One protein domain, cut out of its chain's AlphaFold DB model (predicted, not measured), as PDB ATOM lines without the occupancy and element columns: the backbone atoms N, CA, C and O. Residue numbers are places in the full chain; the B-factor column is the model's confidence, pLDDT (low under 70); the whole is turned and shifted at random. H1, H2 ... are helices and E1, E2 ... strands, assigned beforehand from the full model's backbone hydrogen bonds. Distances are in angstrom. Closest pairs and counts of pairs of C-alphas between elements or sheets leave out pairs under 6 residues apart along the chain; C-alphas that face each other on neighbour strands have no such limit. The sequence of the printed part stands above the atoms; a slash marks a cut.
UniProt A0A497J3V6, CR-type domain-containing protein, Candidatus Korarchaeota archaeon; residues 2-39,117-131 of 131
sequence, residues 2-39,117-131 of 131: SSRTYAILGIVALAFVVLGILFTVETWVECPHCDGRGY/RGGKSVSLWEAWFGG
ATOM      1  N   SER A   2     -56.965   7.702   1.424       80.06
ATOM      2  CA  SER A   2     -57.587   6.505   0.832       80.06
ATOM      3  C   SER A   2     -56.652   5.290   0.909       80.06
ATOM      4  O   SER A   2     -55.434   5.449   0.939       80.06
ATOM      5  N   SER A   3     -57.202   4.070   0.895       79.81
ATOM      6  CA  SER A   3     -56.429   2.814   0.783       79.81
ATOM      7  C   SER A   3     -55.432   2.840  -0.392       79.81
ATOM      8  O   SER A   3     -54.314   2.341  -0.281       79.81
ATOM      9  N   ARG A   4     -55.786   3.540  -1.481       84.94
ATOM     10  CA  ARG A   4     -54.910   3.757  -2.641       84.94
ATOM     11  C   ARG A   4     -53.665   4.581  -2.299       84.94
ATOM     12  O   ARG A   4     -52.600   4.308  -2.835       84.94
ATOM     13  N   THR A   5     -53.764   5.545  -1.383       83.19
ATOM     14  CA  THR A   5     -52.621   6.363  -0.948       83.19
ATOM     15  C   THR A   5     -51.575   5.531  -0.201       83.19
ATOM     16  O   THR A   5     -50.387   5.682  -0.466       83.19
ATOM     17  N   TYR A   6     -51.989   4.615   0.680       85.00
ATOM     18  CA  TYR A   6     -51.058   3.732   1.398       85.00
ATOM     19  C   TYR A   6     -50.361   2.736   0.470       85.00
ATOM     20  O   TYR A   6     -49.163   2.508   0.614       85.00
ATOM     21  N   ALA A   7     -51.085   2.196  -0.516       87.62
ATOM     22  CA  ALA A   7     -50.497   1.328  -1.533       87.62
ATOM     23  C   ALA A   7     -49.409   2.059  -2.341       87.62
ATOM     24  O   ALA A   7     -48.321   1.523  -2.532       87.62
ATOM     25  N   ILE A   8     -49.664   3.309  -2.749       89.38
ATOM     26  CA  ILE A   8     -48.688   4.134  -3.478       89.38
ATOM     27  C   ILE A   8     -47.459   4.431  -2.609       89.38
ATOM     28  O   ILE A   8     -46.336   4.222  -3.058       89.38
ATOM     29  N   LEU A   9     -47.650   4.865  -1.358       87.38
ATOM     30  CA  LEU A   9     -46.538   5.139  -0.440       87.38
ATOM     31  C   LEU A   9     -45.692   3.887  -0.160       87.38
ATOM     32  O   LEU A   9     -44.469   3.987  -0.103       87.38
ATOM     33  N   GLY A  10     -46.319   2.713  -0.044       89.06
ATOM     34  CA  GLY A  10     -45.618   1.438   0.117       89.06
ATOM     35  C   GLY A  10     -44.763   1.069  -1.098       89.06
ATOM     36  O   GLY A  10     -43.601   0.708  -0.936       89.06
ATOM     37  N   ILE A  11     -45.296   1.218  -2.316       92.25
ATOM     38  CA  ILE A  11     -44.543   0.969  -3.559       92.25
ATOM     39  C   ILE A  11     -43.354   1.929  -3.676       92.25
ATOM     40  O   ILE A  11     -42.247   1.504  -3.998       92.25
ATOM     41  N   VAL A  12     -43.569   3.211  -3.375       91.25
ATOM     42  CA  VAL A  12     -42.516   4.234  -3.398       91.25
ATOM     43  C   VAL A  12     -41.416   3.906  -2.381       91.25
ATOM     44  O   VAL A  12     -40.239   3.930  -2.730       91.25
ATOM     45  N   ALA A  13     -41.780   3.529  -1.153       90.75
ATOM     46  CA  ALA A  13     -40.817   3.121  -0.132       90.75
ATOM     47  C   ALA A  13     -40.007   1.882  -0.556       90.75
ATOM     48  O   ALA A  13     -38.784   1.881  -0.428       90.75
ATOM     49  N   LEU A  14     -40.659   0.858  -1.117       90.25
ATOM     50  CA  LEU A  14     -39.977  -0.333  -1.631       90.25
ATOM     51  C   LEU A  14     -39.025   0.003  -2.786       90.25
ATOM     52  O   LEU A  14     -37.908  -0.506  -2.814       90.25
ATOM     53  N   ALA A  15     -39.420   0.891  -3.700       89.19
ATOM     54  CA  ALA A  15     -38.564   1.331  -4.798       89.19
ATOM     55  C   ALA A  15     -37.289   2.027  -4.290       89.19
ATOM     56  O   ALA A  15     -36.202   1.739  -4.786       89.19
ATOM     57  N   PHE A  16     -37.395   2.878  -3.265       89.44
ATOM     58  CA  PHE A  16     -36.226   3.510  -2.645       89.44
ATOM     59  C   PHE A  16     -35.306   2.507  -1.945       89.44
ATOM     60  O   PHE A  16     -34.088   2.621  -2.067       89.44
ATOM     61  N   VAL A  17     -35.865   1.507  -1.255       89.44
ATOM     62  CA  VAL A  17     -35.071   0.435  -0.631       89.44
ATOM     63  C   VAL A  17     -34.323  -0.374  -1.693       89.44
ATOM     64  O   VAL A  17     -33.124  -0.599  -1.554       89.44
ATOM     65  N   VAL A  18     -34.991  -0.765  -2.783       89.31
ATOM     66  CA  VAL A  18     -34.371  -1.529  -3.879       89.31
ATOM     67  C   VAL A  18     -33.286  -0.717  -4.584       89.31
ATOM     68  O   VAL A  18     -32.189  -1.231  -4.795       89.31
ATOM     69  N   LEU A  19     -33.550   0.554  -4.897       86.12
ATOM     70  CA  LEU A  19     -32.537   1.451  -5.457       86.12
ATOM     71  C   LEU A  19     -31.342   1.580  -4.507       86.12
ATOM     72  O   LEU A  19     -30.208   1.407  -4.939       86.12
ATOM     73  N   GLY A  20     -31.575   1.781  -3.208       86.81
ATOM     74  CA  GLY A  20     -30.503   1.827  -2.213       86.81
ATOM     75  C   GLY A  20     -29.628   0.569  -2.222       86.81
ATOM     76  O   GLY A  20     -28.403   0.675  -2.218       86.81
ATOM     77  N   ILE A  21     -30.232  -0.621  -2.304       86.44
ATOM     78  CA  ILE A  21     -29.500  -1.896  -2.378       86.44
ATOM     79  C   ILE A  21     -28.674  -1.976  -3.669       86.44
ATOM     80  O   ILE A  21     -27.496  -2.323  -3.616       86.44
ATOM     81  N   LEU A  22     -29.254  -1.613  -4.818       84.94
ATOM     82  CA  LEU A  22     -28.560  -1.662  -6.108       84.94
ATOM     83  C   LEU A  22     -27.312  -0.766  -6.152       84.94
ATOM     84  O   LEU A  22     -26.329  -1.131  -6.793       84.94
ATOM     85  N   PHE A  23     -27.330   0.378  -5.467       86.19
ATOM     86  CA  PHE A  23     -26.191   1.300  -5.425       86.19
ATOM     87  C   PHE A  23     -25.148   0.970  -4.345       86.19
ATOM     88  O   PHE A  23     -23.999   1.379  -4.485       86.19
ATOM     89  N   THR A  24     -25.519   0.260  -3.276       86.50
ATOM     90  CA  THR A  24     -24.627   0.002  -2.124       86.50
ATOM     91  C   THR A  24     -23.973  -1.370  -2.136       86.50
ATOM     92  O   THR A  24     -22.904  -1.543  -1.553       86.50
ATOM     93  N   VAL A  25     -24.597  -2.356  -2.776       92.19
ATOM     94  CA  VAL A  25     -24.035  -3.702  -2.858       92.19
ATOM     95  C   VAL A  25     -23.040  -3.763  -4.008       92.19
ATOM     96  O   VAL A  25     -23.399  -3.573  -5.172       92.19
ATOM     97  N   GLU A  26     -21.788  -4.062  -3.668       93.00
ATOM     98  CA  GLU A  26     -20.737  -4.344  -4.639       93.00
ATOM     99  C   GLU A  26     -20.783  -5.809  -5.089       93.00
ATOM    100  O   GLU A  26     -20.979  -6.729  -4.294       93.00
ATOM    101  N   THR A  27     -20.555  -6.023  -6.378       92.44
ATOM    102  CA  THR A  27     -20.365  -7.330  -7.000       92.44
ATOM    103  C   THR A  27     -19.065  -7.350  -7.797       92.44
ATOM    104  O   THR A  27     -18.563  -6.311  -8.231       92.44
ATOM    105  N   TRP A  28     -18.501  -8.538  -7.992       94.00
ATOM    106  CA  TRP A  28     -17.290  -8.729  -8.778       94.00
ATOM    107  C   TRP A  28     -17.633  -9.056 -10.228       94.00
ATOM    108  O   TRP A  28     -18.369 -10.005 -10.492       94.00
ATOM    109  N   VAL A  29     -17.063  -8.301 -11.167       93.69
ATOM    110  CA  VAL A  29     -17.201  -8.565 -12.602       93.69
ATOM    111  C   VAL A  29     -15.846  -8.939 -13.185       93.69
ATOM    112  O   VAL A  29     -14.842  -8.246 -12.980       93.69
ATOM    113  N   GLU A  30     -15.826 -10.050 -13.916       95.25
ATOM    114  CA  GLU A  30     -14.639 -10.547 -14.603       95.25
ATOM    115  C   GLU A  30     -14.186  -9.580 -15.702       95.25
ATOM    116  O   GLU A  30     -14.983  -8.954 -16.400       95.25
ATOM    117  N   CYS A  31     -12.873  -9.447 -15.863       95.25
ATOM    118  CA  CYS A  31     -12.289  -8.609 -16.897       95.25
ATOM    119  C   CYS A  31     -12.407  -9.313 -18.261       95.25
ATOM    120  O   CYS A  31     -11.755 -10.346 -18.447       95.25
ATOM    121  N   PRO A  32     -13.135  -8.743 -19.241       93.31
ATOM    122  CA  PRO A  32     -13.334  -9.373 -20.548       93.31
ATOM    123  C   PRO A  32     -12.058  -9.389 -21.401       93.31
ATOM    124  O   PRO A  32     -11.935 -10.173 -22.330       93.31
ATOM    125  N   HIS A  33     -11.071  -8.543 -21.089       93.69
ATOM    126  CA  HIS A  33      -9.808  -8.498 -21.832       93.69
ATOM    127  C   HIS A  33      -8.848  -9.635 -21.479       93.69
ATOM    128  O   HIS A  33      -7.867  -9.841 -22.191       93.69
ATOM    129  N   CYS A  34      -9.069 -10.325 -20.359       95.31
ATOM    130  CA  CYS A  34      -8.229 -11.441 -19.941       95.31
ATOM    131  C   CYS A  34      -9.025 -12.643 -19.426       95.31
ATOM    132  O   CYS A  34      -8.415 -13.538 -18.842       95.31
ATOM    133  N   ASP A  35     -10.342 -12.672 -19.643       94.75
ATOM    134  CA  ASP A  35     -11.257 -13.739 -19.216       94.75
ATOM    135  C   ASP A  35     -11.062 -14.112 -17.739       94.75
ATOM    136  O   ASP A  35     -10.807 -15.265 -17.393       94.75
ATOM    137  N   GLY A  36     -11.002 -13.107 -16.862       95.19
ATOM    138  CA  GLY A  36     -10.790 -13.345 -15.431       95.19
ATOM    139  C   GLY A  36      -9.356 -13.714 -15.023       95.19
ATOM    140  O   GLY A  36      -9.025 -13.661 -13.842       95.19
ATOM    141  N   ARG A  37      -8.451 -14.033 -15.960       96.19
ATOM    142  CA  ARG A  37      -7.100 -14.540 -15.637       96.19
ATOM    143  C   ARG A  37      -6.193 -13.508 -14.972       96.19
ATOM    144  O   ARG A  37      -5.272 -13.880 -14.250       96.19
ATOM    145  N   GLY A  38      -6.381 -12.226 -15.277       96.00
ATOM    146  CA  GLY A  38      -5.513 -11.138 -14.810       96.00
ATOM    147  C   GLY A  38      -4.225 -10.952 -15.621       96.00
ATOM    148  O   GLY A  38      -3.440 -10.049 -15.339       96.00
ATOM    149  N   TYR A  39      -3.996 -11.751 -16.660       96.44
ATOM    150  CA  TYR A  39      -2.804 -11.670 -17.502       96.44
ATOM    151  C   TYR A  39      -3.102 -12.057 -18.947       96.44
ATOM    152  O   TYR A  39      -4.041 -12.806 -19.221       96.44
ATOM    153  N   ARG A 117      -5.680  -8.165 -11.355       95.88
ATOM    154  CA  ARG A 117      -6.767  -8.589 -10.456       95.88
ATOM    155  C   ARG A 117      -7.749  -9.570 -11.090       95.88
ATOM    156  O   ARG A 117      -8.490 -10.226 -10.376       95.88
ATOM    157  N   GLY A 118      -7.804  -9.623 -12.420       95.88
ATOM    158  CA  GLY A 118      -8.772 -10.450 -13.148       95.88
ATOM    159  C   GLY A 118     -10.174  -9.844 -13.250       95.88
ATOM    160  O   GLY A 118     -10.981 -10.346 -14.015       95.88
ATOM    161  N   GLY A 119     -10.459  -8.728 -12.580       94.75
ATOM    162  CA  GLY A 119     -11.774  -8.085 -12.591       94.75
ATOM    163  C   GLY A 119     -11.796  -6.781 -11.799       94.75
ATOM    164  O   GLY A 119     -10.740  -6.278 -11.394       94.75
ATOM    165  N   LYS A 120     -12.997  -6.233 -11.599       93.88
ATOM    166  CA  LYS A 120     -13.256  -5.045 -10.772       93.88
ATOM    167  C   LYS A 120     -14.523  -5.233  -9.934       93.88
ATOM    168  O   LYS A 120     -15.453  -5.901 -10.390       93.88
ATOM    169  N   SER A 121     -14.558  -4.634  -8.741       93.38
ATOM    170  CA  SER A 121     -15.806  -4.481  -7.994       93.38
ATOM    171  C   SER A 121     -16.593  -3.308  -8.572       93.38
ATOM    172  O   SER A 121     -16.037  -2.243  -8.843       93.38
ATOM    173  N   VAL A 122     -17.872  -3.542  -8.832       91.31
ATOM    174  CA  VAL A 122     -18.830  -2.554  -9.335       91.31
ATOM    175  C   VAL A 122     -20.120  -2.691  -8.544       91.31
ATOM    176  O   VAL A 122     -20.390  -3.746  -7.973       91.31
ATOM    177  N   SER A 123     -20.932  -1.642  -8.495       90.31
ATOM    178  CA  SER A 123     -22.251  -1.748  -7.867       90.31
ATOM    179  C   SER A 123     -23.169  -2.678  -8.671       90.31
ATOM    180  O   SER A 123     -23.002  -2.851  -9.883       90.31
ATOM    181  N   LEU A 124     -24.176  -3.264  -8.016       88.44
ATOM    182  CA  LEU A 124     -25.216  -4.023  -8.720       88.44
ATOM    183  C   LEU A 124     -25.907  -3.171  -9.794       88.44
ATOM    184  O   LEU A 124     -26.227  -3.682 -10.861       88.44
ATOM    185  N   TRP A 125     -26.097  -1.875  -9.553       87.25
ATOM    186  CA  TRP A 125     -26.623  -0.960 -10.562       87.25
ATOM    187  C   TRP A 125     -25.803  -0.996 -11.862       87.25
ATOM    188  O   TRP A 125     -26.363  -1.230 -12.932       87.25
ATOM    189  N   GLU A 126     -24.481  -0.821 -11.777       86.19
ATOM    190  CA  GLU A 126     -23.588  -0.855 -12.944       86.19
ATOM    191  C   GLU A 126     -23.582  -2.226 -13.628       86.19
ATOM    192  O   GLU A 126     -23.591  -2.297 -14.854       86.19
ATOM    193  N   ALA A 127     -23.618  -3.311 -12.852       85.31
ATOM    194  CA  ALA A 127     -23.626  -4.668 -13.393       85.31
ATOM    195  C   ALA A 127     -24.899  -5.005 -14.198       85.31
ATOM    196  O   ALA A 127     -24.826  -5.785 -15.145       85.31
ATOM    197  N   TRP A 128     -26.055  -4.442 -13.828       82.50
ATOM    198  CA  TRP A 128     -27.345  -4.743 -14.464       82.50
ATOM    199  C   TRP A 128     -27.772  -3.720 -15.520       82.50
ATOM    200  O   TRP A 128     -28.451  -4.084 -16.479       82.50
ATOM    201  N   PHE A 129     -27.401  -2.450 -15.349       81.56
ATOM    202  CA  PHE A 129     -27.897  -1.348 -16.179       81.56
ATOM    203  C   PHE A 129     -26.796  -0.552 -16.892       81.56
ATOM    204  O   PHE A 129     -27.115   0.254 -17.761       81.56
ATOM    205  N   GLY A 130     -25.518  -0.749 -16.552       70.12
ATOM    206  CA  GLY A 130     -24.381   0.039 -17.051       70.12
ATOM    207  C   GLY A 130     -23.741  -0.467 -18.348       70.12
ATOM    208  O   GLY A 130     -22.520  -0.387 -18.465       70.12
ATOM    209  N   GLY A 131     -24.542  -1.021 -19.268       56.66
ATOM    210  CA  GLY A 131     -24.082  -1.525 -20.571       56.66
ATOM    211  C   GLY A 131     -23.417  -0.469 -21.447       56.66
ATOM    212  O   GLY A 131     -23.926   0.674 -21.481       56.66
TER     213      GLY A 131
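Overview. This is residues 2 to 39 and 117 to 131 of the 131 residues of the protein "CR-type domain-containing protein" of Candidatus Korarchaeota archaeon (UniProt A0A497J3V6). A long helix, H1, sticks out as an arm with residues 2 to 18 free, and its far end runs into a small ribbon of two antiparallel strands, E1 and E2. The short helix H2 sits where the arm meets the ribbon, about perpendicular to H1, and a loop of residues 31 to 39 extends beyond the other end of the ribbon. The printed part has 53 residues, with two named helices and two named strands in the order H1, E1, E2, H2; the sheet's order is E1 - E2, and the class is mixed, helices and strands. The whole is an extended rod with a radius of gyration of the C-alphas of 17.3 A, spanning 61 by 17 by 9 A, and the free arm makes much of its length.

Along the chain. H1 takes residues 3 to 24 and measures 32.1 A from first to last C-alpha, beginning with C-alpha 3 at (-56.429, 2.814, 0.783). E1 follows as residues 26 to 30, 13.2 A long, with C-alpha 26 at (-20.737, -4.344, -4.639). After the cut comes E2, residues 119 to 123, 13.1 A long. H2 is residues 124 to 129, 8.4 A long, and ends with C-alpha 129 at (-27.897, -1.348, -16.179).

Arrangement. H1 touches H2 with its residues 21 to 24 alone, and their closest C-alphas, those of Leu 22 and Leu 124, are 4.9 A apart. The lines of these two helices are about perpendicular, at 75 degrees. The closest C-alphas of H1 and E2 are those of Phe 23 and Ser 123, 5.5 A apart. E1 and E2 are antiparallel neighbours, with 147 degrees between their directions. The C-alphas of Glu 26 and Ser 123 face each other at 4.4 A, and those of Glu 30 and Gly 119 at 4.3 A. Across the pair, N 27 and O 122 are within hydrogen-bond range at 2.8 A, and so are N 122 and O 27 at 2.9 A. The closest C-alphas of E1 and H2 are those of Glu 26 and Leu 124, 6.1 A apart. In H1 and H2 every O i to N i+4 pair is within hydrogen-bond range.

Size, cuts and confidence. The C-alphas farthest apart, those of Ser 2 and Tyr 39, are 60.6 A apart. Without residues 2 to 18 the body has 36 residues and spans 34 by 17 by 6 A. Residues 40 to 116 are not printed, and C-alphas 39 and 117 are 8.7 A apart across the cut. The link from E1 to E2 runs across this cut; the links from H1 to E1 and from E2 to H2 are tight. The mean pLDDT of the printed part is 89.0, and residue 131, the chain's last, is the one printed residue under 70.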